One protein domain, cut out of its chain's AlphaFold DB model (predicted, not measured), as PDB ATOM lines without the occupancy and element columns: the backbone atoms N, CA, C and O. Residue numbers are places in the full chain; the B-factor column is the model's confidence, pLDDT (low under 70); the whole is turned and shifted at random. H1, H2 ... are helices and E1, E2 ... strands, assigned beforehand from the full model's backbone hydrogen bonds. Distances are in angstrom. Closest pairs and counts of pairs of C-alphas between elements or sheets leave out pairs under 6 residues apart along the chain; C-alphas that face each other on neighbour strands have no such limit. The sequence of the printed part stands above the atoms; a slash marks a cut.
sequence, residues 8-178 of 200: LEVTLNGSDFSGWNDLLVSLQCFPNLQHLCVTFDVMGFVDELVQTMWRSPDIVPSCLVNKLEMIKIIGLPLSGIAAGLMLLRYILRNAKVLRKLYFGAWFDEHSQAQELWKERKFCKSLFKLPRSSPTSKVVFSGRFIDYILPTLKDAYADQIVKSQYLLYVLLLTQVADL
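What this domain is: This is residues 8 to 178 of the 200 residues of the protein "FBD domain-containing protein" of Chenopodium quinoa (UniProt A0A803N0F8). A twisted sheet of five parallel strands stands as a wall, with H1, H4 and H5 over one face and the other face bare, two layers in all. From one edge of this body H6 leads away, and residues 146 to 178, which take in most of H6 and the whole of H7, stick out as a free arm. The printed part has 171 residues with seven named helices and five named strands, in the order E1 H1 E2 H2 H3 E3 H4 E4 H5 E5 H6 H7; the sheet runs E1 E2 E3 E4 E5, and the class is mixed, helices and strands. The whole is compact, with a radius of gyration of the C-alphas of 17.5 A and spans of 52, 36 and 27 A.

Where its parts are: Begin with the sheet: find C-alpha 8 at (69.732, 4.392, 79.398), where E1, residues 8 to 13, starts its 16.0 A. E2 is residues 35 to 41, 19.5 A; E3 is residues 70 to 78, 21.7 A, and bends by 68 degrees at residue 75; E4 is residues 100 to 107, 22.8 A; E5 is residues 137 to 142, 16.4 A. Then look for the helices: H1, residues 18 to 29, 18.3 A; H2, residues 48 to 51, 5.4 A; H3, residues 62 to 66, 6.1 A; H4, residues 81 to 94, 20.2 A, from C-alpha 81 at (79.365, 24.027, 93.883); H5, residues 112 to 126, 20.6 A; H6, residues 143 to 155, 19.0 A; and H7, residues 163 to 178, 23.4 A, ending with C-alpha 178 at (71.967, 45.050, 105.919).

How they stand to each other: Start at edge strand E1, parallel to E2 at 19 degrees, where N 10 and O 37 are 2.9 A apart, within hydrogen-bond range. E2 and E3 are parallel at 16 degrees, with N 38 and O 72 at 2.8 A. E3 and E4 are parallel at 9 degrees, with N 104 and O 73 at 2.8 A. E4 and edge strand E5 are parallel at 20 degrees, with N 139 and O 101 at 2.8 A. Four strand-helix-strand units, each two parallel neighbour strands with one or more helices between, follow in turn: E1 H1 E2, E2 H2 H3 E3, E3 H4 E4 and E4 H5 E5, each with a right-handed crossover. H1 lies over E1 at a height over the sheet of 10.2 A, and H4, on the same face, lies over E4 at 10.0 A. H5 also lies over E4, at a height of 8.5 A. It touches H4, with the C-alphas of Ile 81 and Phe 122 closest at 6.0 A, at a shallow tilt of 25 degrees, the same way. H3 only grazes the sheet; H1 touches it with residues 27 to 28 alone, the C-alphas of Gln 28 and Ser 62 being closest at 6.6 A. H2 is not on the sheet and is close to H4 but not clearly touching, the C-alphas of Gln 51 and Ala 83 being closest at 6.0 A. H6 only grazes the sheet with residues 143 to 147, and H7 is apart from H5 and H6. Every O i to N i+4 pair is within hydrogen-bond range in H3, H4, H5 and H7; in H1 it is 6 of 8 and in H6 7 of 9, and H2 is too short for such a pair.

The domain as a whole: Look at Cys 29 and Leu 178 for the two C-alphas farthest apart, 54.0 A. Without the free stretch the body has 138 residues and spans 43 by 28 by 23 A. The printed part has no cut, and no link between named elements is long. The mean pLDDT of the printed part is 76.7; residues 14 to 16, 42 to 53, 79 to 80 and 144 to 178 are under 70, and H7 has a mean of 43.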
ATOM      1  N   LEU A   8      68.755   4.963  78.489       97.38
ATOM      2  CA  LEU A   8      69.732   4.392  79.398       97.38
ATOM      3  C   LEU A   8      69.467   4.935  80.800       97.38
ATOM      4  O   LEU A   8      69.329   6.145  80.990       97.38
ATOM      5  N   GLU A   9      69.401   4.028  81.765       96.75
ATOM      6  CA  GLU A   9      69.278   4.345  83.182       96.75
ATOM      7  C   GLU A   9      70.478   3.724  83.895       96.75
ATOM      8  O   GLU A   9      70.773   2.545  83.696       96.75
ATOM      9  N   VAL A  10      71.217   4.535  84.649       93.44
ATOM     10  CA  VAL A  10      72.461   4.129  85.309       93.44
ATOM     11  C   VAL A  10      72.431   4.598  86.749       93.44
ATOM     12  O   VAL A  10      72.100   5.752  87.024       93.44
ATOM     13  N   THR A  11      72.829   3.713  87.652       90.75
ATOM     14  CA  THR A  11      73.168   4.085  89.020       90.75
ATOM     15  C   THR A  11      74.680   4.199  89.119       90.75
ATOM     16  O   THR A  11      75.395   3.255  88.781       90.75
ATOM     17  N   LEU A  12      75.166   5.369  89.522       85.50
ATOM     18  CA  LEU A  12      76.574   5.592  89.809       85.50
ATOM     19  C   LEU A  12      76.778   5.445  91.316       85.50
ATOM     20  O   LEU A  12      76.146   6.147  92.105       85.50
ATOM     21  N   ASN A  13      77.665   4.525  91.680       76.56
ATOM     22  CA  ASN A  13      78.099   4.321  93.054       76.56
ATOM     23  C   ASN A  13      79.392   5.105  93.251       76.56
ATOM     24  O   ASN A  13      80.334   4.927  92.477       76.56
ATOM     25  N   GLY A  14      79.460   5.943  94.279       64.88
ATOM     26  CA  GLY A  14      80.709   6.609  94.628       64.88
ATOM     27  C   GLY A  14      80.525   7.913  95.385       64.88
ATOM     28  O   GLY A  14      79.452   8.513  95.399       64.88
ATOM     29  N   SER A  15      81.618   8.345  96.003       62.03
ATOM     30  CA  SER A  15      81.746   9.623  96.700       62.03
ATOM     31  C   SER A  15      82.261  10.749  95.791       62.03
ATOM     32  O   SER A  15      82.423  11.874  96.250       62.03
ATOM     33  N   ASP A  16      82.531  10.482  94.505       68.81
ATOM     34  CA  ASP A  16      83.140  11.444  93.581       68.81
ATOM     35  C   ASP A  16      82.491  11.482  92.180       68.81
ATOM     36  O   ASP A  16      81.480  10.838  91.896       68.81
ATOM     37  N   PHE A  17      83.073  12.295  91.289       74.31
ATOM     38  CA  PHE A  17      82.622  12.465  89.905       74.31
ATOM     39  C   PHE A  17      83.318  11.523  88.899       74.31
ATOM     40  O   PHE A  17      83.137  11.693  87.692       74.31
ATOM     41  N   SER A  18      84.120  10.546  89.334       76.38
ATOM     42  CA  SER A  18      84.854   9.652  88.419       76.38
ATOM     43  C   SER A  18      83.903   8.824  87.546       76.38
ATOM     44  O   SER A  18      84.059   8.791  86.324       76.38
ATOM     45  N   GLY A  19      82.819   8.308  88.134       82.25
ATOM     46  CA  GLY A  19      81.774   7.575  87.413       82.25
ATOM     47  C   GLY A  19      81.095   8.387  86.302       82.25
ATOM     48  O   GLY A  19      80.617   7.816  85.321       82.25
ATOM     49  N   TRP A  20      81.096   9.726  86.387       85.94
ATOM     50  CA  TRP A  20      80.617  10.570  85.288       85.94
ATOM     51  C   TRP A  20      81.541  10.534  84.080       85.94
ATOM     52  O   TRP A  20      81.050  10.564  82.953       85.94
ATOM     53  N   ASN A  21      82.855  10.480  84.283       86.38
ATOM     54  CA  ASN A  21      83.803  10.429  83.174       86.38
ATOM     55  C   ASN A  21      83.657   9.118  82.409       86.38
ATOM     56  O   ASN A  21      83.500   9.145  81.187       86.38
ATOM     57  N   ASP A  22      83.593   8.001  83.128       88.44
ATOM     58  CA  ASP A  22      83.402   6.680  82.530       88.44
ATOM     59  C   ASP A  22      82.063   6.583  81.800       88.44
ATOM     60  O   ASP A  22      81.998   6.084  80.671       88.44
ATOM     61  N   LEU A  23      80.996   7.129  82.393       92.06
ATOM     62  CA  LEU A  23      79.689   7.203  81.748       92.06
ATOM     63  C   LEU A  23      79.759   8.025  80.459       92.06
ATOM     64  O   LEU A  23      79.325   7.546  79.413       92.06
ATOM     65  N   LEU A  24      80.317   9.239  80.512       92.31
ATOM     66  CA  LEU A  24      80.432  10.120  79.349       92.31
ATOM     67  C   LEU A  24      81.253   9.471  78.233       92.31
ATOM     68  O   LEU A  24      80.832   9.528  77.083       92.31
ATOM     69  N   VAL A  25      82.367   8.807  78.536       90.75
ATOM     70  CA  VAL A  25      83.142   8.062  77.529       90.75
ATOM     71  C   VAL A  25      82.308   6.916  76.949       90.75
ATOM     72  O   VAL A  25      82.210   6.771  75.728       90.75
ATOM     73  N   SER A  26      81.619   6.160  77.804       92.44
ATOM     74  CA  SER A  26      80.774   5.031  77.402       92.44
ATOM     75  C   SER A  26      79.575   5.444  76.544       92.44
ATOM     76  O   SER A  26      79.083   4.632  75.759       92.44
ATOM     77  N   LEU A  27      79.124   6.704  76.607       94.56
ATOM     78  CA  LEU A  27      78.044   7.215  75.754       94.56
ATOM     79  C   LEU A  27      78.342   7.078  74.250       94.56
ATOM     80  O   LEU A  27      77.408   6.974  73.453       94.56
ATOM     81  N   GLN A  28      79.615   6.996  73.847       92.69
ATOM     82  CA  GLN A  28      80.008   6.715  72.459       92.69
ATOM     83  C   GLN A  28      79.482   5.364  71.951       92.69
ATOM     84  O   GLN A  28      79.241   5.195  70.755       92.69
ATOM     85  N   CYS A  29      79.250   4.411  72.853       94.62
ATOM     86  CA  CYS A  29      78.695   3.107  72.519       94.62
ATOM     87  C   CYS A  29      77.189   3.151  72.221       94.62
ATOM     88  O   CYS A  29      76.681   2.171  71.675       94.62
ATOM     89  N   PHE A  30      76.490   4.252  72.521       95.88
ATOM     90  CA  PHE A  30      75.033   4.398  72.389       95.88
ATOM     91  C   PHE A  30      74.671   5.558  71.440       95.88
ATOM     92  O   PHE A  30      74.149   6.590  71.868       95.88
ATOM     93  N   PRO A  31      74.936   5.430  70.128       94.19
ATOM     94  CA  PRO A  31      74.828   6.548  69.186       94.19
ATOM     95  C   PRO A  31      73.399   7.079  68.995       94.19
ATOM     96  O   PRO A  31      73.238   8.226  68.591       94.19
ATOM     97  N   ASN A  32      72.371   6.279  69.302       96.62
ATOM     98  CA  ASN A  32      70.957   6.649  69.170       96.62
ATOM     99  C   ASN A  32      70.288   7.005  70.508       96.62
ATOM    100  O   ASN A  32      69.064   7.118  70.565       96.62
ATOM    101  N   LEU A  33      71.073   7.186  71.574       98.06
ATOM    102  CA  LEU A  33      70.549   7.490  72.899       98.06
ATOM    103  C   LEU A  33      69.857   8.860  72.927       98.06
ATOM    104  O   LEU A  33      70.460   9.877  72.582       98.06
ATOM    105  N   GLN A  34      68.606   8.878  73.381       98.12
ATOM    106  CA  GLN A  34      67.771  10.078  73.499       98.12
ATOM    107  C   GLN A  34      67.469  10.442  74.955       98.12
ATOM    108  O   GLN A  34      67.345  11.623  75.283       98.12
ATOM    109  N   HIS A  35      67.374   9.440  75.831       98.25
ATOM    110  CA  HIS A  35      67.039   9.620  77.241       98.25
ATOM    111  C   HIS A  35      68.132   9.036  78.130       98.25
ATOM    112  O   HIS A  35      68.416   7.842  78.057       98.25
ATOM    113  N   LEU A  36      68.694   9.867  79.003       97.94
ATOM    114  CA  LEU A  36      69.654   9.444  80.016       97.94
ATOM    115  C   LEU A  36      69.101   9.743  81.410       97.94
ATOM    116  O   LEU A  36      68.788  10.895  81.721       97.94
ATOM    117  N   CYS A  37      69.001   8.717  82.248       96.75
ATOM    118  CA  CYS A  37      68.723   8.847  83.673       96.75
ATOM    119  C   CYS A  37      69.952   8.394  84.461       96.75
ATOM    120  O   CYS A  37      70.444   7.289  84.250       96.75
ATOM    121  N   VAL A  38      70.442   9.248  85.350       92.88
ATOM    122  CA  VAL A  38      71.577   8.963  86.224       92.88
ATOM    123  C   VAL A  38      71.142   9.185  87.660       92.88
ATOM    124  O   VAL A  38      70.739  10.291  88.028       92.88
ATOM    125  N   THR A  39      71.231   8.133  88.457       89.25
ATOM    126  CA  THR A  39      70.954   8.168  89.891       89.25
ATOM    127  C   THR A  39      72.261   7.972  90.638       89.25
ATOM    128  O   THR A  39      73.041   7.090  90.292       89.25
ATOM    129  N   PHE A  40      72.506   8.791  91.649       82.25
ATOM    130  CA  PHE A  40      73.609   8.590  92.577       82.25
ATOM    131  C   PHE A  40      73.115   7.793  93.772       82.25
ATOM    132  O   PHE A  40      72.182   8.221  94.453       82.25
ATOM    133  N   ASP A  41      73.735   6.641  93.999       77.25
ATOM    134  CA  ASP A  41      73.578   5.898  95.242       77.25
ATOM    135  C   ASP A  41      74.728   6.301  96.164       77.25
ATOM    136  O   ASP A  41      75.892   5.957  95.931       77.25
ATOM    137  N   VAL A  42      74.421   7.152  97.143       65.69
ATOM    138  CA  VAL A  42      75.457   7.737  97.991       65.69
ATOM    139  C   VAL A  42      75.772   6.788  99.134       65.69
ATOM    140  O   VAL A  42      75.008   6.650 100.087       65.69
ATOM    141  N   MET A  43      76.947   6.175  99.040       54.41
ATOM    142  CA  MET A  43      77.541   5.370 100.098       54.41
ATOM    143  C   MET A  43      78.658   6.185 100.766       54.41
ATOM    144  O   MET A  43      79.782   6.219 100.271       54.41
ATOM    145  N   GLY A  44      78.357   6.833 101.896       56.25
ATOM    146  CA  GLY A  44      79.364   7.430 102.787       56.25
ATOM    147  C   GLY A  44      79.616   8.939 102.643       56.25
ATOM    148  O   GLY A  44      78.919   9.646 101.919       56.25
ATOM    149  N   PHE A  45      80.603   9.424 103.407       56.41
ATOM    150  CA  PHE A  45      80.998  10.835 103.488       56.41
ATOM    151  C   PHE A  45      81.715  11.287 102.211       56.41
ATOM    152  O   PHE A  45      82.560  10.566 101.675       56.41
ATOM    153  N   VAL A  46      81.392  12.488 101.735       60.88
ATOM    154  CA  VAL A  46      81.892  13.009 100.463       60.88
ATOM    155  C   VAL A  46      82.885  14.141 100.704       60.88
ATOM    156  O   VAL A  46      82.509  15.248 101.073       60.88
ATOM    157  N   ASP A  47      84.166  13.868 100.460       62.09
ATOM    158  CA  ASP A  47      85.240  14.849 100.622       62.09
ATOM    159  C   ASP A  47      85.118  15.999  99.593       62.09
ATOM    160  O   ASP A  47      85.112  15.775  98.376       62.09
ATOM    161  N   GLU A  48      85.019  17.244 100.079       60.88
ATOM    162  CA  GLU A  48      84.987  18.476  99.270       60.88
ATOM    163  C   GLU A  48      86.166  18.574  98.289       60.88
ATOM    164  O   GLU A  48      85.987  18.987  97.136       60.88
ATOM    165  N   LEU A  49      87.366  18.155  98.698       56.59
ATOM    166  CA  LEU A  49      88.574  18.275  97.880       56.59
ATOM    167  C   LEU A  49      88.509  17.370  96.649       56.59
ATOM    168  O   LEU A  49      88.878  17.797  95.552       56.59
ATOM    169  N   VAL A  50      87.981  16.156  96.803       60.06
ATOM    170  CA  VAL A  50      87.864  15.174  95.716       60.06
ATOM    171  C   VAL A  50      86.846  15.636  94.671       60.06
ATOM    172  O   VAL A  50      87.060  15.458  93.468       60.06
ATOM    173  N   GLN A  51      85.775  16.316  95.089       61.84
ATOM    174  CA  GLN A  51      84.779  16.832  94.152       61.84
ATOM    175  C   GLN A  51      85.306  17.976  93.285       61.84
ATOM    176  O   GLN A  51      85.038  17.995  92.085       61.84
ATOM    177  N   THR A  52      86.076  18.917  93.843       62.06
ATOM    178  CA  THR A  52      86.508  20.135  93.120       62.06
ATOM    179  C   THR A  52      87.350  19.887  91.863       62.06
ATOM    180  O   THR A  52      87.509  20.799  91.050       62.06
ATOM    181  N   MET A  53      87.849  18.667  91.654       67.94
ATOM    182  CA  MET A  53      88.772  18.332  90.569       67.94
ATOM    183  C   MET A  53      88.115  17.757  89.311       67.94
ATOM    184  O   MET A  53      88.843  17.311  88.422       67.94
ATOM    185  N   TRP A  54      86.781  17.755  89.184       81.56
ATOM    186  CA  TRP A  54      86.162  17.212  87.970       81.56
ATOM    187  C   TRP A  54      86.673  17.921  86.706       81.56
ATOM    188  O   TRP A  54      86.596  19.145  86.568       81.56
ATOM    189  N   ARG A  55      87.172  17.129  85.754       82.62
ATOM    190  CA  ARG A  55      87.629  17.583  84.437       82.62
ATOM    191  C   ARG A  55      86.769  16.940  83.367       82.62
ATOM    192  O   ARG A  55      86.505  15.743  83.426       82.62
ATOM    193  N   SER A  56      86.358  17.739  82.387       84.88
ATOM    194  CA  SER A  56      85.627  17.222  81.236       84.88
ATOM    195  C   SER A  56      86.498  16.253  80.441       84.88
ATOM    196  O   SER A  56      87.680  16.551  80.255       84.88
ATOM    197  N   PRO A  57      85.929  15.160  79.913       85.88
ATOM    198  CA  PRO A  57      86.639  14.322  78.960       85.88
ATOM    199  C   PRO A  57      86.933  15.105  77.674       85.88
ATOM    200  O   PRO A  57      86.166  15.990  77.286       85.88
ATOM    201  N   ASP A  58      88.016  14.739  76.986       86.38
ATOM    202  CA  ASP A  58      88.419  15.376  75.723       86.38
ATOM    203  C   ASP A  58      87.448  15.071  74.574       86.38
ATOM    204  O   ASP A  58      87.357  15.820  73.599       86.38
ATOM    205  N   ILE A  59      86.700  13.970  74.687       87.38
ATOM    206  CA  ILE A  59      85.787  13.507  73.648       87.38
ATOM    207  C   ILE A  59      84.342  13.784  74.049       87.38
ATOM    208  O   ILE A  59      83.860  13.322  75.085       87.38
ATOM    209  N   VAL A  60      83.624  14.467  73.158       93.31
ATOM    210  CA  VAL A  60      82.187  14.706  73.290       93.31
ATOM    211  C   VAL A  60      81.407  13.606  72.560       93.31
ATOM    212  O   VAL A  60      81.527  13.488  71.339       93.31
ATOM    213  N   PRO A  61      80.576  12.809  73.257       93.69
ATOM    214  CA  PRO A  61      79.804  11.739  72.630       93.69
ATOM    215  C   PRO A  61      78.838  12.277  71.577       93.69
ATOM    216  O   PRO A  61      78.102  13.233  71.822       93.69
ATOM    217  N   SER A  62      78.784  11.632  70.412       94.62
ATOM    218  CA  SER A  62      77.927  12.076  69.305       94.62
ATOM    219  C   SER A  62      76.440  12.103  69.679       94.62
ATOM    220  O   SER A  62      75.718  13.015  69.261       94.62
ATOM    221  N   CYS A  63      75.992  11.152  70.505       95.94
ATOM    222  CA  CYS A  63      74.624  11.109  71.010       95.94
ATOM    223  C   CYS A  63      74.318  12.309  71.915       95.94
ATOM    224  O   CYS A  63      73.272  12.926  71.732       95.94
ATOM    225  N   LEU A  64      75.249  12.723  72.789       96.19
ATOM    226  CA  LEU A  64      75.102  13.920  73.624       96.19
ATOM    227  C   LEU A  64      74.861  15.161  72.761       96.19
ATOM    228  O   LEU A  64      73.975  15.953  73.066       96.19
ATOM    229  N   VAL A  65      75.614  15.311  71.668       96.25
ATOM    230  CA  VAL A  65      75.500  16.486  70.794       96.25
ATOM    231  C   VAL A  65      74.179  16.495  70.027       96.25
ATOM    232  O   VAL A  65      73.500  17.522  69.997       96.25
ATOM    233  N   ASN A  66      73.820  15.371  69.398       96.31
ATOM    234  CA  ASN A  66      72.840  15.362  68.307       96.31
ATOM    235  C   ASN A  66      71.566  14.550  68.571       96.31
ATOM    236  O   ASN A  66      70.655  14.604  67.747       96.31
ATOM    237  N   LYS A  67      71.495  13.764  69.651       97.12
ATOM    238  CA  LYS A  67      70.377  12.831  69.892       97.12
ATOM    239  C   LYS A  67      69.746  12.956  71.270       97.12
ATOM    240  O   LYS A  67      68.564  12.677  71.407       97.12
ATOM    241  N   LEU A  68      70.507  13.384  72.268       97.44
ATOM    242  CA  LEU A  68      70.077  13.368  73.657       97.44
ATOM    243  C   LEU A  68      69.093  14.510  73.944       97.44
ATOM    244  O   LEU A  68      69.468  15.675  74.069       97.44
ATOM    245  N   GLU A  69      67.811  14.162  74.033       97.75
ATOM    246  CA  GLU A  69      66.708  15.103  74.228       97.75
ATOM    247  C   GLU A  69      66.399  15.350  75.706       97.75
ATOM    248  O   GLU A  69      65.936  16.436  76.074       97.75
ATOM    249  N   MET A  70      66.645  14.358  76.562       97.88
ATOM    250  CA  MET A  70      66.319  14.424  77.981       97.88
ATOM    251  C   MET A  70      67.428  13.834  78.844       97.88
ATOM    252  O   MET A  70      67.830  12.686  78.660       97.88
ATOM    253  N   ILE A  71      67.847  14.605  79.845       97.31
ATOM    254  CA  ILE A  71      68.769  14.161  80.890       97.31
ATOM    255  C   ILE A  71      68.085  14.334  82.241       97.31
ATOM    256  O   ILE A  71      67.518  15.392  82.524       97.31
ATOM    257  N   LYS A  72      68.151  13.303  83.079       95.56
ATOM    258  CA  LYS A  72      67.726  13.343  84.476       95.56
ATOM    259  C   LYS A  72      68.898  12.922  85.354       95.56
ATOM    260  O   LYS A  72      69.427  11.836  85.169       95.56
ATOM    261  N   ILE A  73      69.287  13.785  86.282       91.81
ATOM    262  CA  ILE A  73      70.333  13.536  87.277       91.81
ATOM    263  C   ILE A  73      69.673  13.633  88.645       91.81
ATOM    264  O   ILE A  73      69.011  14.633  88.925       91.81
ATOM    265  N   ILE A  74      69.809  12.600  89.469       87.19
ATOM    266  CA  ILE A  74      69.148  12.497  90.772       87.19
ATOM    267  C   ILE A  74      70.186  12.191  91.843       87.19
ATOM    268  O   ILE A  74      71.024  11.313  91.656       87.19
ATOM    269  N   GLY A  75      70.069  12.878  92.977       79.44
ATOM    270  CA  GLY A  75      70.803  12.535  94.190       79.44
ATOM    271  C   GLY A  75      72.281  12.893  94.140       79.44
ATOM    272  O   GLY A  75      73.036  12.356  94.940       79.44
ATOM    273  N   LEU A  76      72.705  13.776  93.225       78.50
ATOM    274  CA  LEU A  76      74.114  14.146  93.120       78.50
ATOM    275  C   LEU A  76      74.549  14.843  94.423       78.50
ATOM    276  O   LEU A  76      74.008  15.918  94.719       78.50
ATOM    277  N   PRO A  77      75.496  14.263  95.187       74.62
ATOM    278  CA  PRO A  77      76.031  14.925  96.362       74.62
ATOM    279  C   PRO A  77      76.893  16.098  95.901       74.62
ATOM    280  O   PRO A  77      77.774  15.934  95.053       74.62
ATOM    281  N   LEU A  78      76.638  17.285  96.434       73.25
ATOM    282  CA  LEU A  78      77.445  18.472  96.191       73.25
ATOM    283  C   LEU A  78      78.092  18.893  97.506       73.25
ATOM    284  O   LEU A  78      77.541  19.715  98.232       73.25
ATOM    285  N   SER A  79      79.279  18.359  97.778       66.69
ATOM    286  CA  SER A  79      80.173  18.942  98.778       66.69
ATOM    287  C   SER A  79      80.818  20.226  98.214       66.69
ATOM    288  O   SER A  79      81.118  21.166  98.939       66.69
ATOM    289  N   GLY A  80      80.879  20.383  96.879       64.06
ATOM    290  CA  GLY A  80      81.295  21.625  96.216       64.06
ATOM    291  C   GLY A  80      80.386  22.088  95.068       64.06
ATOM    292  O   GLY A  80      79.962  21.314  94.213       64.06
ATOM    293  N   ILE A  81      80.158  23.405  94.969       72.69
ATOM    294  CA  ILE A  81      79.365  24.027  93.883       72.69
ATOM    295  C   ILE A  81      80.061  23.891  92.514       72.69
ATOM    296  O   ILE A  81      79.399  23.759  91.484       72.69
ATOM    297  N   ALA A  82      81.395  23.945  92.481       82.69
ATOM    298  CA  ALA A  82      82.160  24.087  91.241       82.69
ATOM    299  C   ALA A  82      82.048  22.865  90.317       82.69
ATOM    300  O   ALA A  82      81.772  23.021  89.128       82.69
ATOM    301  N   ALA A  83      82.214  21.660  90.860       81.75
ATOM    302  CA  ALA A  83      82.269  20.421  90.090       81.75
ATOM    303  C   ALA A  83      80.948  20.115  89.378       81.75
ATOM    304  O   ALA A  83      80.915  19.931  88.159       81.75
ATOM    305  N   GLY A  84      79.840  20.185  90.124       85.69
ATOM    306  CA  GLY A  84      78.497  20.044  89.568       85.69
ATOM    307  C   GLY A  84      78.227  21.080  88.477       85.69
ATOM    308  O   GLY A  84      77.757  20.730  87.396       85.69
ATOM    309  N   LEU A  85      78.597  22.348  88.694       89.50
ATOM    310  CA  LEU A  85      78.449  23.379  87.663       89.50
ATOM    311  C   LEU A  85      79.320  23.114  86.431       89.50
ATOM    312  O   LEU A  85      78.879  23.394  85.318       89.50
ATOM    313  N   MET A  86      80.535  22.588  86.589       90.50
ATOM    314  CA  MET A  86      81.404  22.248  85.462       90.50
ATOM    315  C   MET A  86      80.821  21.112  84.620       90.50
ATOM    316  O   MET A  86      80.781  21.246  83.393       90.50
ATOM    317  N   LEU A  87      80.303  20.059  85.257       90.25
ATOM    318  CA  LEU A  87      79.602  18.964  84.587       90.25
ATOM    319  C   LEU A  87      78.374  19.480  83.827       90.25
ATOM    320  O   LEU A  87      78.215  19.227  82.631       90.25
ATOM    321  N   LEU A  88      77.522  20.256  84.498       92.81
ATOM    322  CA  LEU A  88      76.318  20.811  83.883       92.81
ATOM    323  C   LEU A  88      76.657  21.771  82.744       92.81
ATOM    324  O   LEU A  88      76.000  21.746  81.704       92.81
ATOM    325  N   ARG A  89      77.721  22.566  82.886       94.31
ATOM    326  CA  ARG A  89      78.225  23.436  81.819       94.31
ATOM    327  C   ARG A  89      78.668  22.621  80.615       94.31
ATOM    328  O   ARG A  89      78.347  23.000  79.494       94.31
ATOM    329  N   TYR A  90      79.389  21.524  80.827       94.81
ATOM    330  CA  TYR A  90      79.806  20.630  79.751       94.81
ATOM    331  C   TYR A  90      78.596  20.041  79.014       94.81
ATOM    332  O   TYR A  90      78.531  20.122  77.788       94.81
ATOM    333  N   ILE A  91      77.606  19.526  79.744       95.12
ATOM    334  CA  ILE A  91      76.381  18.966  79.159       95.12
ATOM    335  C   ILE A  91      75.619  20.034  78.364       95.12
ATOM    336  O   ILE A  91      75.362  19.855  77.174       95.12
ATOM    337  N   LEU A  92      75.287  21.165  78.993       95.62
ATOM    338  CA  LEU A  92      74.470  22.223  78.388       95.62
ATOM    339  C   LEU A  92      75.153  22.886  77.186       95.62
ATOM    340  O   LEU A  92      74.478  23.264  76.224       95.62
ATOM    341  N   ARG A  93      76.484  23.007  77.214       95.62
ATOM    342  CA  ARG A  93      77.271  23.544  76.100       95.62
ATOM    343  C   ARG A  93      77.391  22.569  74.933       95.62
ATOM    344  O   ARG A  93      77.529  23.021  73.803       95.62
ATOM    345  N   ASN A  94      77.342  21.261  75.157       95.94
ATOM    346  CA  ASN A  94      77.507  20.298  74.068       95.94
ATOM    347  C   ASN A  94      76.181  19.780  73.498       95.94
ATOM    348  O   ASN A  94      76.118  19.476  72.309       95.94
ATOM    349  N   ALA A  95      75.113  19.723  74.295       96.19
ATOM    350  CA  ALA A  95      73.858  19.105  73.885       96.19
ATOM    351  C   ALA A  95      72.960  20.059  73.075       96.19
ATOM    352  O   ALA A  95      72.223  20.882  73.627       96.19
ATOM    353  N   LYS A  96      73.014  19.950  71.741       96.44
ATOM    354  CA  LYS A  96      72.323  20.864  70.811       96.44
ATOM    355  C   LYS A  96      70.828  20.593  70.686       96.44
ATOM    356  O   LYS A  96      70.074  21.508  70.381       96.44
ATOM    357  N   VAL A  97      70.405  19.353  70.921       97.00
ATOM    358  CA  VAL A  97      68.996  18.929  70.805       97.00
ATOM    359  C   VAL A  97      68.314  18.723  72.159       97.00
ATOM    360  O   VAL A  97      67.163  18.294  72.214       97.00
ATOM    361  N   LEU A  98      69.005  19.043  73.259       97.50
ATOM    362  CA  LEU A  98      68.477  18.859  74.605       97.50
ATOM    363  C   LEU A  98      67.222  19.713  74.798       97.50
ATOM    364  O   LEU A  98      67.259  20.937  74.664       97.50
ATOM    365  N   ARG A  99      66.110  19.066  75.138       96.62
ATOM    366  CA  ARG A  99      64.826  19.710  75.429       96.62
ATOM    367  C   ARG A  99      64.653  19.929  76.920       96.62
ATOM    368  O   ARG A  99      64.094  20.947  77.330       96.62
ATOM    369  N   LYS A 100      65.108  18.974  77.736       94.94
ATOM    370  CA  LYS A 100      64.928  19.039  79.184       94.94
ATOM    371  C   LYS A 100      66.099  18.445  79.956       94.94
ATOM    372  O   LYS A 100      66.488  17.303  79.729       94.94
ATOM    373  N   LEU A 101      66.601  19.217  80.911       94.69
ATOM    374  CA  LEU A 101      67.534  18.774  81.938       94.69
ATOM    375  C   LEU A 101      66.817  18.834  83.283       94.69
ATOM    376  O   LEU A 101      66.400  19.912  83.702       94.69
ATOM    377  N   TYR A 102      66.689  17.697  83.953       93.00
ATOM    378  CA  TYR A 102      66.282  17.632  85.351       93.00
ATOM    379  C   TYR A 102      67.501  17.355  86.210       93.00
ATOM    380  O   TYR A 102      68.254  16.423  85.927       93.00
ATOM    381  N   PHE A 103      67.670  18.143  87.259       88.12
ATOM    382  CA  PHE A 103      68.802  18.027  88.157       88.12
ATOM    383  C   PHE A 103      68.331  18.125  89.603       88.12
ATOM    384  O   PHE A 103      67.839  19.170  90.025       88.12
ATOM    385  N   GLY A 104      68.462  17.014  90.320       85.50
ATOM    386  CA  GLY A 104      68.249  16.903  91.753       85.50
ATOM    387  C   GLY A 104      69.589  16.800  92.469       85.50
ATOM    388  O   GLY A 104      70.334  15.849  92.215       85.50
ATOM    389  N   ALA A 105      69.883  17.747  93.354       80.25
ATOM    390  CA  ALA A 105      71.101  17.734  94.160       80.25
ATOM    391  C   ALA A 105      70.802  17.905  95.645       80.25
ATOM    392  O   ALA A 105      69.766  18.447  96.036       80.25
ATOM    393  N   TRP A 106      71.750  17.460  96.460       77.50
ATOM    394  CA  TRP A 106      71.753  17.718  97.888       77.50
ATOM    395  C   TRP A 106      73.122  18.220  98.328       77.50
ATOM    396  O   TRP A 106      74.150  17.831  97.777       77.50
ATOM    397  N   PHE A 107      73.092  19.117  99.302       77.75
ATOM    398  CA  PHE A 107      74.261  19.653  99.983       77.75
ATOM    399  C   PHE A 107      74.348  18.956 101.341       77.75
ATOM    400  O   PHE A 107      73.309  18.541 101.864       77.75
ATOM    401  N   ASP A 108      75.565  18.763 101.836       73.56
ATOM    402  CA  ASP A 108      75.843  18.143 103.131       73.56
ATOM    403  C   ASP A 108      76.523  19.198 104.005       73.56
ATOM    404  O   ASP A 108      77.745  19.334 103.988       73.56
ATOM    405  N   GLU A 109      75.726  20.031 104.681       75.00
ATOM    406  CA  GLU A 109      76.254  21.087 105.549       75.00
ATOM    407  C   GLU A 109      75.830  20.899 106.997       75.00
ATOM    408  O   GLU A 109      74.792  20.326 107.318       75.00
ATOM    409  N   HIS A 110      76.600  21.506 107.896       72.31
ATOM    410  CA  HIS A 110      76.339  21.451 109.328       72.31
ATOM    411  C   HIS A 110      75.071  22.210 109.759       72.31
ATOM    412  O   HIS A 110      74.618  22.035 110.891       72.31
ATOM    413  N   SER A 111      74.480  23.050 108.896       79.56
ATOM    414  CA  SER A 111      73.220  23.745 109.192       79.56
ATOM    415  C   SER A 111      72.327  23.952 107.966       79.56
ATOM    416  O   SER A 111      72.800  24.220 106.862       79.56
ATOM    417  N   GLN A 112      71.009  23.957 108.193       76.50
ATOM    418  CA  GLN A 112      69.997  24.191 107.151       76.50
ATOM    419  C   GLN A 112      70.177  25.537 106.431       76.50
ATOM    420  O   GLN A 112      69.931  25.650 105.231       76.50
ATOM    421  N   ALA A 113      70.617  26.576 107.151       79.12
ATOM    422  CA  ALA A 113      70.859  27.896 106.574       79.12
ATOM    423  C   ALA A 113      71.994  27.867 105.534       79.12
ATOM    424  O   ALA A 113      71.885  28.490 104.473       79.12
ATOM    425  N   GLN A 114      73.057  27.105 105.804       79.94
ATOM    426  CA  GLN A 114      74.170  26.916 104.872       79.94
ATOM    427  C   GLN A 114      73.747  26.099 103.647       79.94
ATOM    428  O   GLN A 114      74.068  26.498 102.524       79.94
ATOM    429  N   GLU A 115      72.965  25.030 103.836       77.69
ATOM    430  CA  GLU A 115      72.415  24.228 102.731       77.69
ATOM    431  C   GLU A 115      71.550  25.092 101.806       77.69
ATOM    432  O   GLU A 115      71.780  25.136 100.597       77.69
ATOM    433  N   LEU A 116      70.623  25.871 102.374       81.19
ATOM    434  CA  LEU A 116      69.772  26.815 101.644       81.19
ATOM    435  C   LEU A 116      70.580  27.850 100.857       81.19
ATOM    436  O   LEU A 116      70.266  28.155  99.701       81.19
ATOM    437  N   TRP A 117      71.614  28.420 101.476       82.50
ATOM    438  CA  TRP A 117      72.468  29.402 100.820       82.50
ATOM    439  C   TRP A 117      73.260  28.783  99.662       82.50
ATOM    440  O   TRP A 117      73.276  29.355  98.564       82.50
ATOM    441  N   LYS A 118      73.864  27.600  99.856       83.50
ATOM    442  CA  LYS A 118      74.583  26.874  98.794       83.50
ATOM    443  C   LYS A 118      73.631  26.457  97.670       83.50
ATOM    444  O   LYS A 118      73.959  26.687  96.505       83.50
ATOM    445  N   GLU A 119      72.430  25.978  97.989       84.25
ATOM    446  CA  GLU A 119      71.387  25.625  97.020       84.25
ATOM    447  C   GLU A 119      70.982  26.831  96.162       84.25
ATOM    448  O   GLU A 119      71.001  26.762  94.929       84.25
ATOM    449  N   ARG A 120      70.724  27.989  96.786       81.81
ATOM    450  CA  ARG A 120      70.425  29.244  96.072       81.81
ATOM    451  C   ARG A 120      71.587  29.693  95.192       81.81
ATOM    452  O   ARG A 120      71.379  30.062  94.033       81.81
ATOM    453  N   LYS A 121      72.811  29.672  95.722       86.38
ATOM    454  CA  LYS A 121      74.024  30.075  94.997       86.38
ATOM    455  C   LYS A 121      74.282  29.168  93.795       86.38
ATOM    456  O   LYS A 121      74.589  29.668  92.706       86.38
ATOM    457  N   PHE A 122      74.112  27.860  93.965       86.50
ATOM    458  CA  PHE A 122      74.220  26.871  92.898       86.50
ATOM    459  C   PHE A 122      73.150  27.103  91.833       86.50
ATOM    460  O   PHE A 122      73.484  27.280  90.664       86.50
ATOM    461  N   CYS A 123      71.883  27.197  92.238       86.12
ATOM    462  CA  CYS A 123      70.743  27.430  91.355       86.12
ATOM    463  C   CYS A 123      70.934  28.705  90.512       86.12
ATOM    464  O   CYS A 123      70.881  28.660  89.281       86.12
ATOM    465  N   LYS A 124      71.297  29.832  91.143       86.31
ATOM    466  CA  LYS A 124      71.597  31.098  90.448       86.31
ATOM    467  C   LYS A 124      72.726  30.952  89.425       86.31
ATOM    468  O   LYS A 124      72.687  31.593  88.377       86.31
ATOM    469  N   SER A 125      73.732  30.135  89.724       89.75
ATOM    470  CA  SER A 125      74.868  29.897  88.831       89.75
ATOM    471  C   SER A 125      74.506  28.957  87.678       89.75
ATOM    472  O   SER A 125      74.875  29.229  86.538       89.75
ATOM    473  N   LEU A 126      73.719  27.912  87.943       88.62
ATOM    474  CA  LEU A 126      73.207  26.966  86.952       88.62
ATOM    475  C   LEU A 126      72.403  27.681  85.858       88.62
ATOM    476  O   LEU A 126      72.659  27.481  84.672       88.62
ATOM    477  N   PHE A 127      71.480  28.567  86.236       88.44
ATOM    478  CA  PHE A 127      70.651  29.293  85.265       88.44
ATOM    479  C   PHE A 127      71.426  30.309  84.412       88.44
ATOM    480  O   PHE A 127      70.924  30.734  83.370       88.44
ATOM    481  N   LYS A 128      72.650  30.671  84.812       89.75
ATOM    482  CA  LYS A 128      73.557  31.528  84.032       89.75
ATOM    483  C   LYS A 128      74.436  30.750  83.052       89.75
ATOM    484  O   LYS A 128      75.152  31.373  82.270       89.75
ATOM    485  N   LEU A 129      74.433  29.416  83.093       90.25
ATOM    486  CA  LEU A 129      75.278  28.620  82.209       90.25
ATOM    487  C   LEU A 129      74.851  28.774  80.739       90.25
ATOM    488  O   LEU A 129      73.652  28.818  80.438       90.25
ATOM    489  N   PRO A 130      75.820  28.828  79.804       91.38
ATOM    490  CA  PRO A 130      75.518  28.865  78.383       91.38
ATOM    491  C   PRO A 130      74.854  27.558  77.944       91.38
ATOM    492  O   PRO A 130      75.190  26.475  78.426       91.38
ATOM    493  N   ARG A 131      73.919  27.669  77.000       92.62
ATOM    494  CA  ARG A 131      73.155  26.547  76.452       92.62
ATOM    495  C   ARG A 131      73.292  26.536  74.941       92.62
ATOM    496  O   ARG A 131      73.045  27.554  74.303       92.62
ATOM    497  N   SER A 132      73.646  25.384  74.383       94.06
ATOM    498  CA  SER A 132      73.686  25.197  72.928       94.06
ATOM    499  C   SER A 132      72.305  24.962  72.329       94.06
ATOM    500  O   SER A 132      72.063  25.328  71.184       94.06
ATOM    501  N   SER A 133      71.384  24.396  73.111       90.44
ATOM    502  CA  SER A 133      69.967  24.331  72.764       90.44
ATOM    503  C   SER A 133      69.223  25.542  73.354       90.44
ATOM    504  O   SER A 133      69.105  25.635  74.583       90.44
ATOM    505  N   PRO A 134      68.683  26.462  72.530       84.69
ATOM    506  CA  PRO A 134      67.944  27.629  73.018       84.69
ATOM    507  C   PRO A 134      66.593  27.251  73.644       84.69
ATOM    508  O   PRO A 134      66.051  27.995  74.459       84.69
ATOM    509  N   THR A 135      66.054  26.081  73.295       85.06
ATOM    510  CA  THR A 135      64.773  25.567  73.802       85.06
ATOM    511  C   THR A 135      64.930  24.688  75.043       85.06
ATOM    512  O   THR A 135      63.924  24.289  75.634       85.06
ATOM    513  N   SER A 136      66.169  24.401  75.468       90.75
ATOM    514  CA  SER A 136      66.441  23.553  76.628       90.75
ATOM    515  C   SER A 136      65.895  24.161  77.917       90.75
ATOM    516  O   SER A 136      66.297  25.253  78.346       90.75
ATOM    517  N   LYS A 137      64.993  23.417  78.563       92.00
ATOM    518  CA  LYS A 137      64.435  23.729  79.879       92.00
ATOM    519  C   LYS A 137      65.261  23.044  80.962       92.00
ATOM    520  O   LYS A 137      65.311  21.817  81.018       92.00
ATOM    521  N   VAL A 138      65.855  23.837  81.847       90.88
ATOM    522  CA  VAL A 138      66.541  23.341  83.046       90.88
ATOM    523  C   VAL A 138      65.562  23.376  84.213       90.88
ATOM    524  O   VAL A 138      64.972  24.416  84.496       90.88
ATOM    525  N   VAL A 139      65.368  22.232  84.859       89.12
ATOM    526  CA  VAL A 139      64.547  22.066  86.057       89.12
ATOM    527  C   VAL A 139      65.467  21.623  87.182       89.12
ATOM    528  O   VAL A 139      66.051  20.542  87.118       89.12
ATOM    529  N   PHE A 140      65.597  22.478  88.188       86.44
ATOM    530  CA  PHE A 140      66.347  22.204  89.403       86.44
ATOM    531  C   PHE A 140      65.377  21.783  90.509       86.44
ATOM    532  O   PHE A 140      64.320  22.397  90.651       86.44
ATOM    533  N   SER A 141      65.745  20.752  91.257       81.62
ATOM    534  CA  SER A 141      65.070  20.280  92.462       81.62
ATOM    535  C   SER A 141      66.133  20.176  93.550       81.62
ATOM    536  O   SER A 141      67.208  19.609  93.335       81.62
ATOM    537  N   GLY A 142      65.866  20.786  94.692       74.44
ATOM    538  CA  GLY A 142      66.739  20.723  95.851       74.44
ATOM    539  C   GLY A 142      65.889  20.552  97.096       74.44
ATOM    540  O   GLY A 142      64.716  20.940  97.114       74.44
ATOM    541  N   ARG A 143      66.460  19.893  98.112       70.19
ATOM    542  CA  ARG A 143      65.702  19.435  99.285       70.19
ATOM    543  C   ARG A 143      64.911  20.567  99.933       70.19
ATOM    544  O   ARG A 143      63.782  20.326 100.344       70.19
ATOM    545  N   PHE A 144      65.444  21.789  99.972       63.31
ATOM    546  CA  PHE A 144      64.771  22.897 100.643       63.31
ATOM    547  C   PHE A 144      63.921  23.767  99.725       63.31
ATOM    548  O   PHE A 144      62.864  24.221 100.165       63.31
ATOM    549  N   ILE A 145      64.306  23.991  98.462       59.41
ATOM    550  CA  ILE A 145      63.410  24.668  97.509       59.41
ATOM    551  C   ILE A 145      62.099  23.886  97.385       59.41
ATOM    552  O   ILE A 145      61.026  24.492  97.387       59.41
ATOM    553  N   ASP A 146      62.175  22.554  97.365       58.91
ATOM    554  CA  ASP A 146      61.000  21.692  97.274       58.91
ATOM    555  C   ASP A 146      60.241  21.563  98.601       58.91
ATOM    556  O   ASP A 146      59.044  21.300  98.573       58.91
ATOM    557  N   TYR A 147      60.892  21.784  99.750       54.06
ATOM    558  CA  TYR A 147      60.229  21.793 101.060       54.06
ATOM    559  C   TYR A 147      59.475  23.100 101.319       54.06
ATOM    560  O   TYR A 147      58.391  23.080 101.882       54.06
ATOM    561  N   ILE A 148      60.007  24.241 100.868       53.19
ATOM    562  CA  ILE A 148      59.380  25.558 101.055       53.19
ATOM    563  C   ILE A 148      58.174  25.745 100.114       53.19
ATOM    564  O   ILE A 148      57.205  26.421 100.462       53.19
ATOM    565  N   LEU A 149      58.197  25.155  98.913       49.88
ATOM    566  CA  LEU A 149      57.174  25.382  97.882       49.88
ATOM    567  C   LEU A 149      55.748  24.927  98.281       49.88
ATOM    568  O   LEU A 149      54.805  25.655  97.968       49.88
ATOM    569  N   PRO A 150      55.540  23.768  98.938       48.09
ATOM    570  CA  PRO A 150      54.238  23.345  99.447       48.09
ATOM    571  C   PRO A 150      53.815  24.151 100.676       48.09
ATOM    572  O   PRO A 150      52.691  24.632 100.714       48.09
ATOM    573  N   THR A 151      54.727  24.405 101.623       45.75
ATOM    574  CA  THR A 151      54.416  25.158 102.853       45.75
ATOM    575  C   THR A 151      54.010  26.602 102.554       45.75
ATOM    576  O   THR A 151      53.143  27.156 103.222       45.75
ATOM    577  N   LEU A 152      54.580  27.206 101.505       39.56
ATOM    578  CA  LEU A 152      54.143  28.509 101.003       39.56
ATOM    579  C   LEU A 152      52.845  28.430 100.192       39.56
ATOM    580  O   LEU A 152      52.088  29.388 100.206       39.56
ATOM    581  N   LYS A 153      52.542  27.332  99.491       38.38
ATOM    582  CA  LYS A 153      51.233  27.182  98.826       38.38
ATOM    583  C   LYS A 153      50.091  27.096  99.831       38.38
ATOM    584  O   LYS A 153      49.040  27.665  99.566       38.38
ATOM    585  N   ASP A 154      50.323  26.445 100.965       42.56
ATOM    586  CA  ASP A 154      49.343  26.368 102.049       42.56
ATOM    587  C   ASP A 154      49.223  27.712 102.793       42.56
ATOM    588  O   ASP A 154      48.128  28.095 103.194       42.56
ATOM    589  N   ALA A 155      50.316  28.480 102.900       37.47
ATOM    590  CA  ALA A 155      50.313  29.818 103.503       37.47
ATOM    591  C   ALA A 155      49.781  30.941 102.581       37.47
ATOM    592  O   ALA A 155      49.316  31.961 103.079       37.47
ATOM    593  N   TYR A 156      49.836  30.768 101.254       36.34
ATOM    594  CA  TYR A 156      49.432  31.757 100.234       36.34
ATOM    595  C   TYR A 156      48.239  31.298  99.377       36.34
ATOM    596  O   TYR A 156      48.003  31.823  98.285       36.34
ATOM    597  N   ALA A 157      47.459  30.324  99.856       36.41
ATOM    598  CA  ALA A 157      46.144  30.032  99.286       36.41
ATOM    599  C   ALA A 157      45.183  31.239  99.403       36.41
ATOM    600  O   ALA A 157      44.225  31.316  98.636       36.41
ATOM    601  N   ASP A 158      45.503  32.219 100.257       41.84
ATOM    602  CA  ASP A 158      44.928  33.563 100.233       41.84
ATOM    603  C   ASP A 158      45.877  34.574  99.547       41.84
ATOM    604  O   ASP A 158      46.965  34.879 100.023       41.84
ATOM    605  N   GLN A 159      45.395  35.119  98.424       34.84
ATOM    606  CA  GLN A 159      45.885  36.264  97.633       34.84
ATOM    607  C   GLN A 159      47.117  36.125  96.694       34.84
ATOM    608  O   GLN A 159      48.279  36.247  97.052       34.84
ATOM    609  N   ILE A 160      46.774  36.046  95.397       35.84
ATOM    610  CA  ILE A 160      47.357  36.737  94.219       35.84
ATOM    611  C   ILE A 160      48.880  36.589  93.954       35.84
ATOM    612  O   ILE A 160      49.695  37.488  94.121       35.84
ATOM    613  N   VAL A 161      49.201  35.438  93.355       41.69
ATOM    614  CA  VAL A 161      49.978  35.199  92.113       41.69
ATOM    615  C   VAL A 161      51.243  36.043  91.823       41.69
ATOM    616  O   VAL A 161      51.192  37.130  91.256       41.69
ATOM    617  N   LYS A 162      52.395  35.366  91.975       40.38
ATOM    618  CA  LYS A 162      53.682  35.458  91.230       40.38
ATOM    619  C   LYS A 162      54.469  36.776  91.200       40.38
ATOM    620  O   LYS A 162      55.695  36.691  91.140       40.38
ATOM    621  N   SER A 163      53.860  37.954  91.264       35.62
ATOM    622  CA  SER A 163      54.595  39.231  91.333       35.62
ATOM    623  C   SER A 163      55.188  39.477  92.725       35.62
ATOM    624  O   SER A 163      56.295  40.001  92.842       35.62
ATOM    625  N   GLN A 164      54.527  38.987  93.777       38.09
ATOM    626  CA  GLN A 164      55.010  39.075  95.160       38.09
ATOM    627  C   GLN A 164      56.211  38.166  95.463       38.09
ATOM    628  O   GLN A 164      56.969  38.468  96.375       38.09
ATOM    629  N   TYR A 165      56.462  37.105  94.683       44.47
ATOM    630  CA  TYR A 165      57.621  36.222  94.899       44.47
ATOM    631  C   TYR A 165      58.945  36.915  94.544       44.47
ATOM    632  O   TYR A 165      59.934  36.781  95.259       44.47
ATOM    633  N   LEU A 166      58.955  37.720  93.476       45.00
ATOM    634  CA  LEU A 166      60.086  38.594  93.156       45.00
ATOM    635  C   LEU A 166      60.267  39.669  94.232       45.00
ATOM    636  O   LEU A 166      61.399  39.938  94.613       45.00
ATOM    637  N   LEU A 167      59.171  40.218  94.764       42.09
ATOM    638  CA  LEU A 167      59.202  41.233  95.819       42.09
ATOM    639  C   LEU A 167      59.701  40.672  97.164       42.09
ATOM    640  O   LEU A 167      60.511  41.314  97.817       42.09
ATOM    641  N   TYR A 168      59.291  39.460  97.547       47.41
ATOM    642  CA  TYR A 168      59.720  38.780  98.775       47.41
ATOM    643  C   TYR A 168      61.181  38.323  98.697       47.41
ATOM    644  O   TYR A 168      61.945  38.501  99.643       47.41
ATOM    645  N   VAL A 169      61.612  37.805  97.542       50.84
ATOM    646  CA  VAL A 169      63.027  37.490  97.297       50.84
ATOM    647  C   VAL A 169      63.877  38.768  97.280       50.84
ATOM    648  O   VAL A 169      64.975  38.744  97.828       50.84
ATOM    649  N   LEU A 170      63.369  39.881  96.734       46.88
ATOM    650  CA  LEU A 170      64.035  41.192  96.769       46.88
ATOM    651  C   LEU A 170      64.125  41.771  98.196       46.88
ATOM    652  O   LEU A 170      65.191  42.239  98.598       46.88
ATOM    653  N   LEU A 171      63.053  41.668  98.984       47.56
ATOM    654  CA  LEU A 171      63.006  42.084 100.391       47.56
ATOM    655  C   LEU A 171      63.986  41.277 101.252       47.56
ATOM    656  O   LEU A 171      64.735  41.856 102.033       47.56
ATOM    657  N   LEU A 172      64.064  39.958 101.056       48.38
ATOM    658  CA  LEU A 172      65.046  39.120 101.749       48.38
ATOM    659  C   LEU A 172      66.490  39.411 101.313       48.38
ATOM    660  O   LEU A 172      67.396  39.304 102.136       48.38
ATOM    661  N   THR A 173      66.730  39.810 100.057       43.91
ATOM    662  CA  THR A 173      68.071  40.249  99.625       43.91
ATOM    663  C   THR A 173      68.482  41.597 100.222       43.91
ATOM    664  O   THR A 173      69.644  41.747 100.575       43.91
ATOM    665  N   GLN A 174      67.553  42.542 100.415       39.94
ATOM    666  CA  GLN A 174      67.852  43.829 101.065       39.94
ATOM    667  C   GLN A 174      68.115  43.690 102.570       39.94
ATOM    668  O   GLN A 174      68.964  44.395 103.104       39.94
ATOM    669  N   VAL A 175      67.439  42.762 103.252       43.69
ATOM    670  CA  VAL A 175      67.684  42.493 104.680       43.69
ATOM    671  C   VAL A 175      69.012  41.751 104.895       43.69
ATOM    672  O   VAL A 175      69.704  42.023 105.870       43.69
ATOM    673  N   ALA A 176      69.412  40.869 103.974       43.78
ATOM    674  CA  ALA A 176      70.688  40.156 104.060       43.78
ATOM    675  C   ALA A 176      71.912  41.061 103.812       43.78
ATOM    676  O   ALA A 176      72.932  40.876 104.472       43.78
ATOM    677  N   ASP A 177      71.807  42.060 102.927       37.19
ATOM    678  CA  ASP A 177      72.876  43.053 102.720       37.19
ATOM    679  C   ASP A 177      73.017  44.025 103.911       37.19
ATOM    680  O   ASP A 177      74.096  44.565 104.139       37.19
ATOM    681  N   LEU A 178      71.954  44.220 104.704       40.34
ATOM    682  CA  LEU A 178      71.967  45.050 105.919       40.34
ATOM    683  C   LEU A 178      72.378  44.283 107.192       40.34
ATOM    684  O   LEU A 178      72.674  44.909 108.206       40.34
TER     685      LEU A 178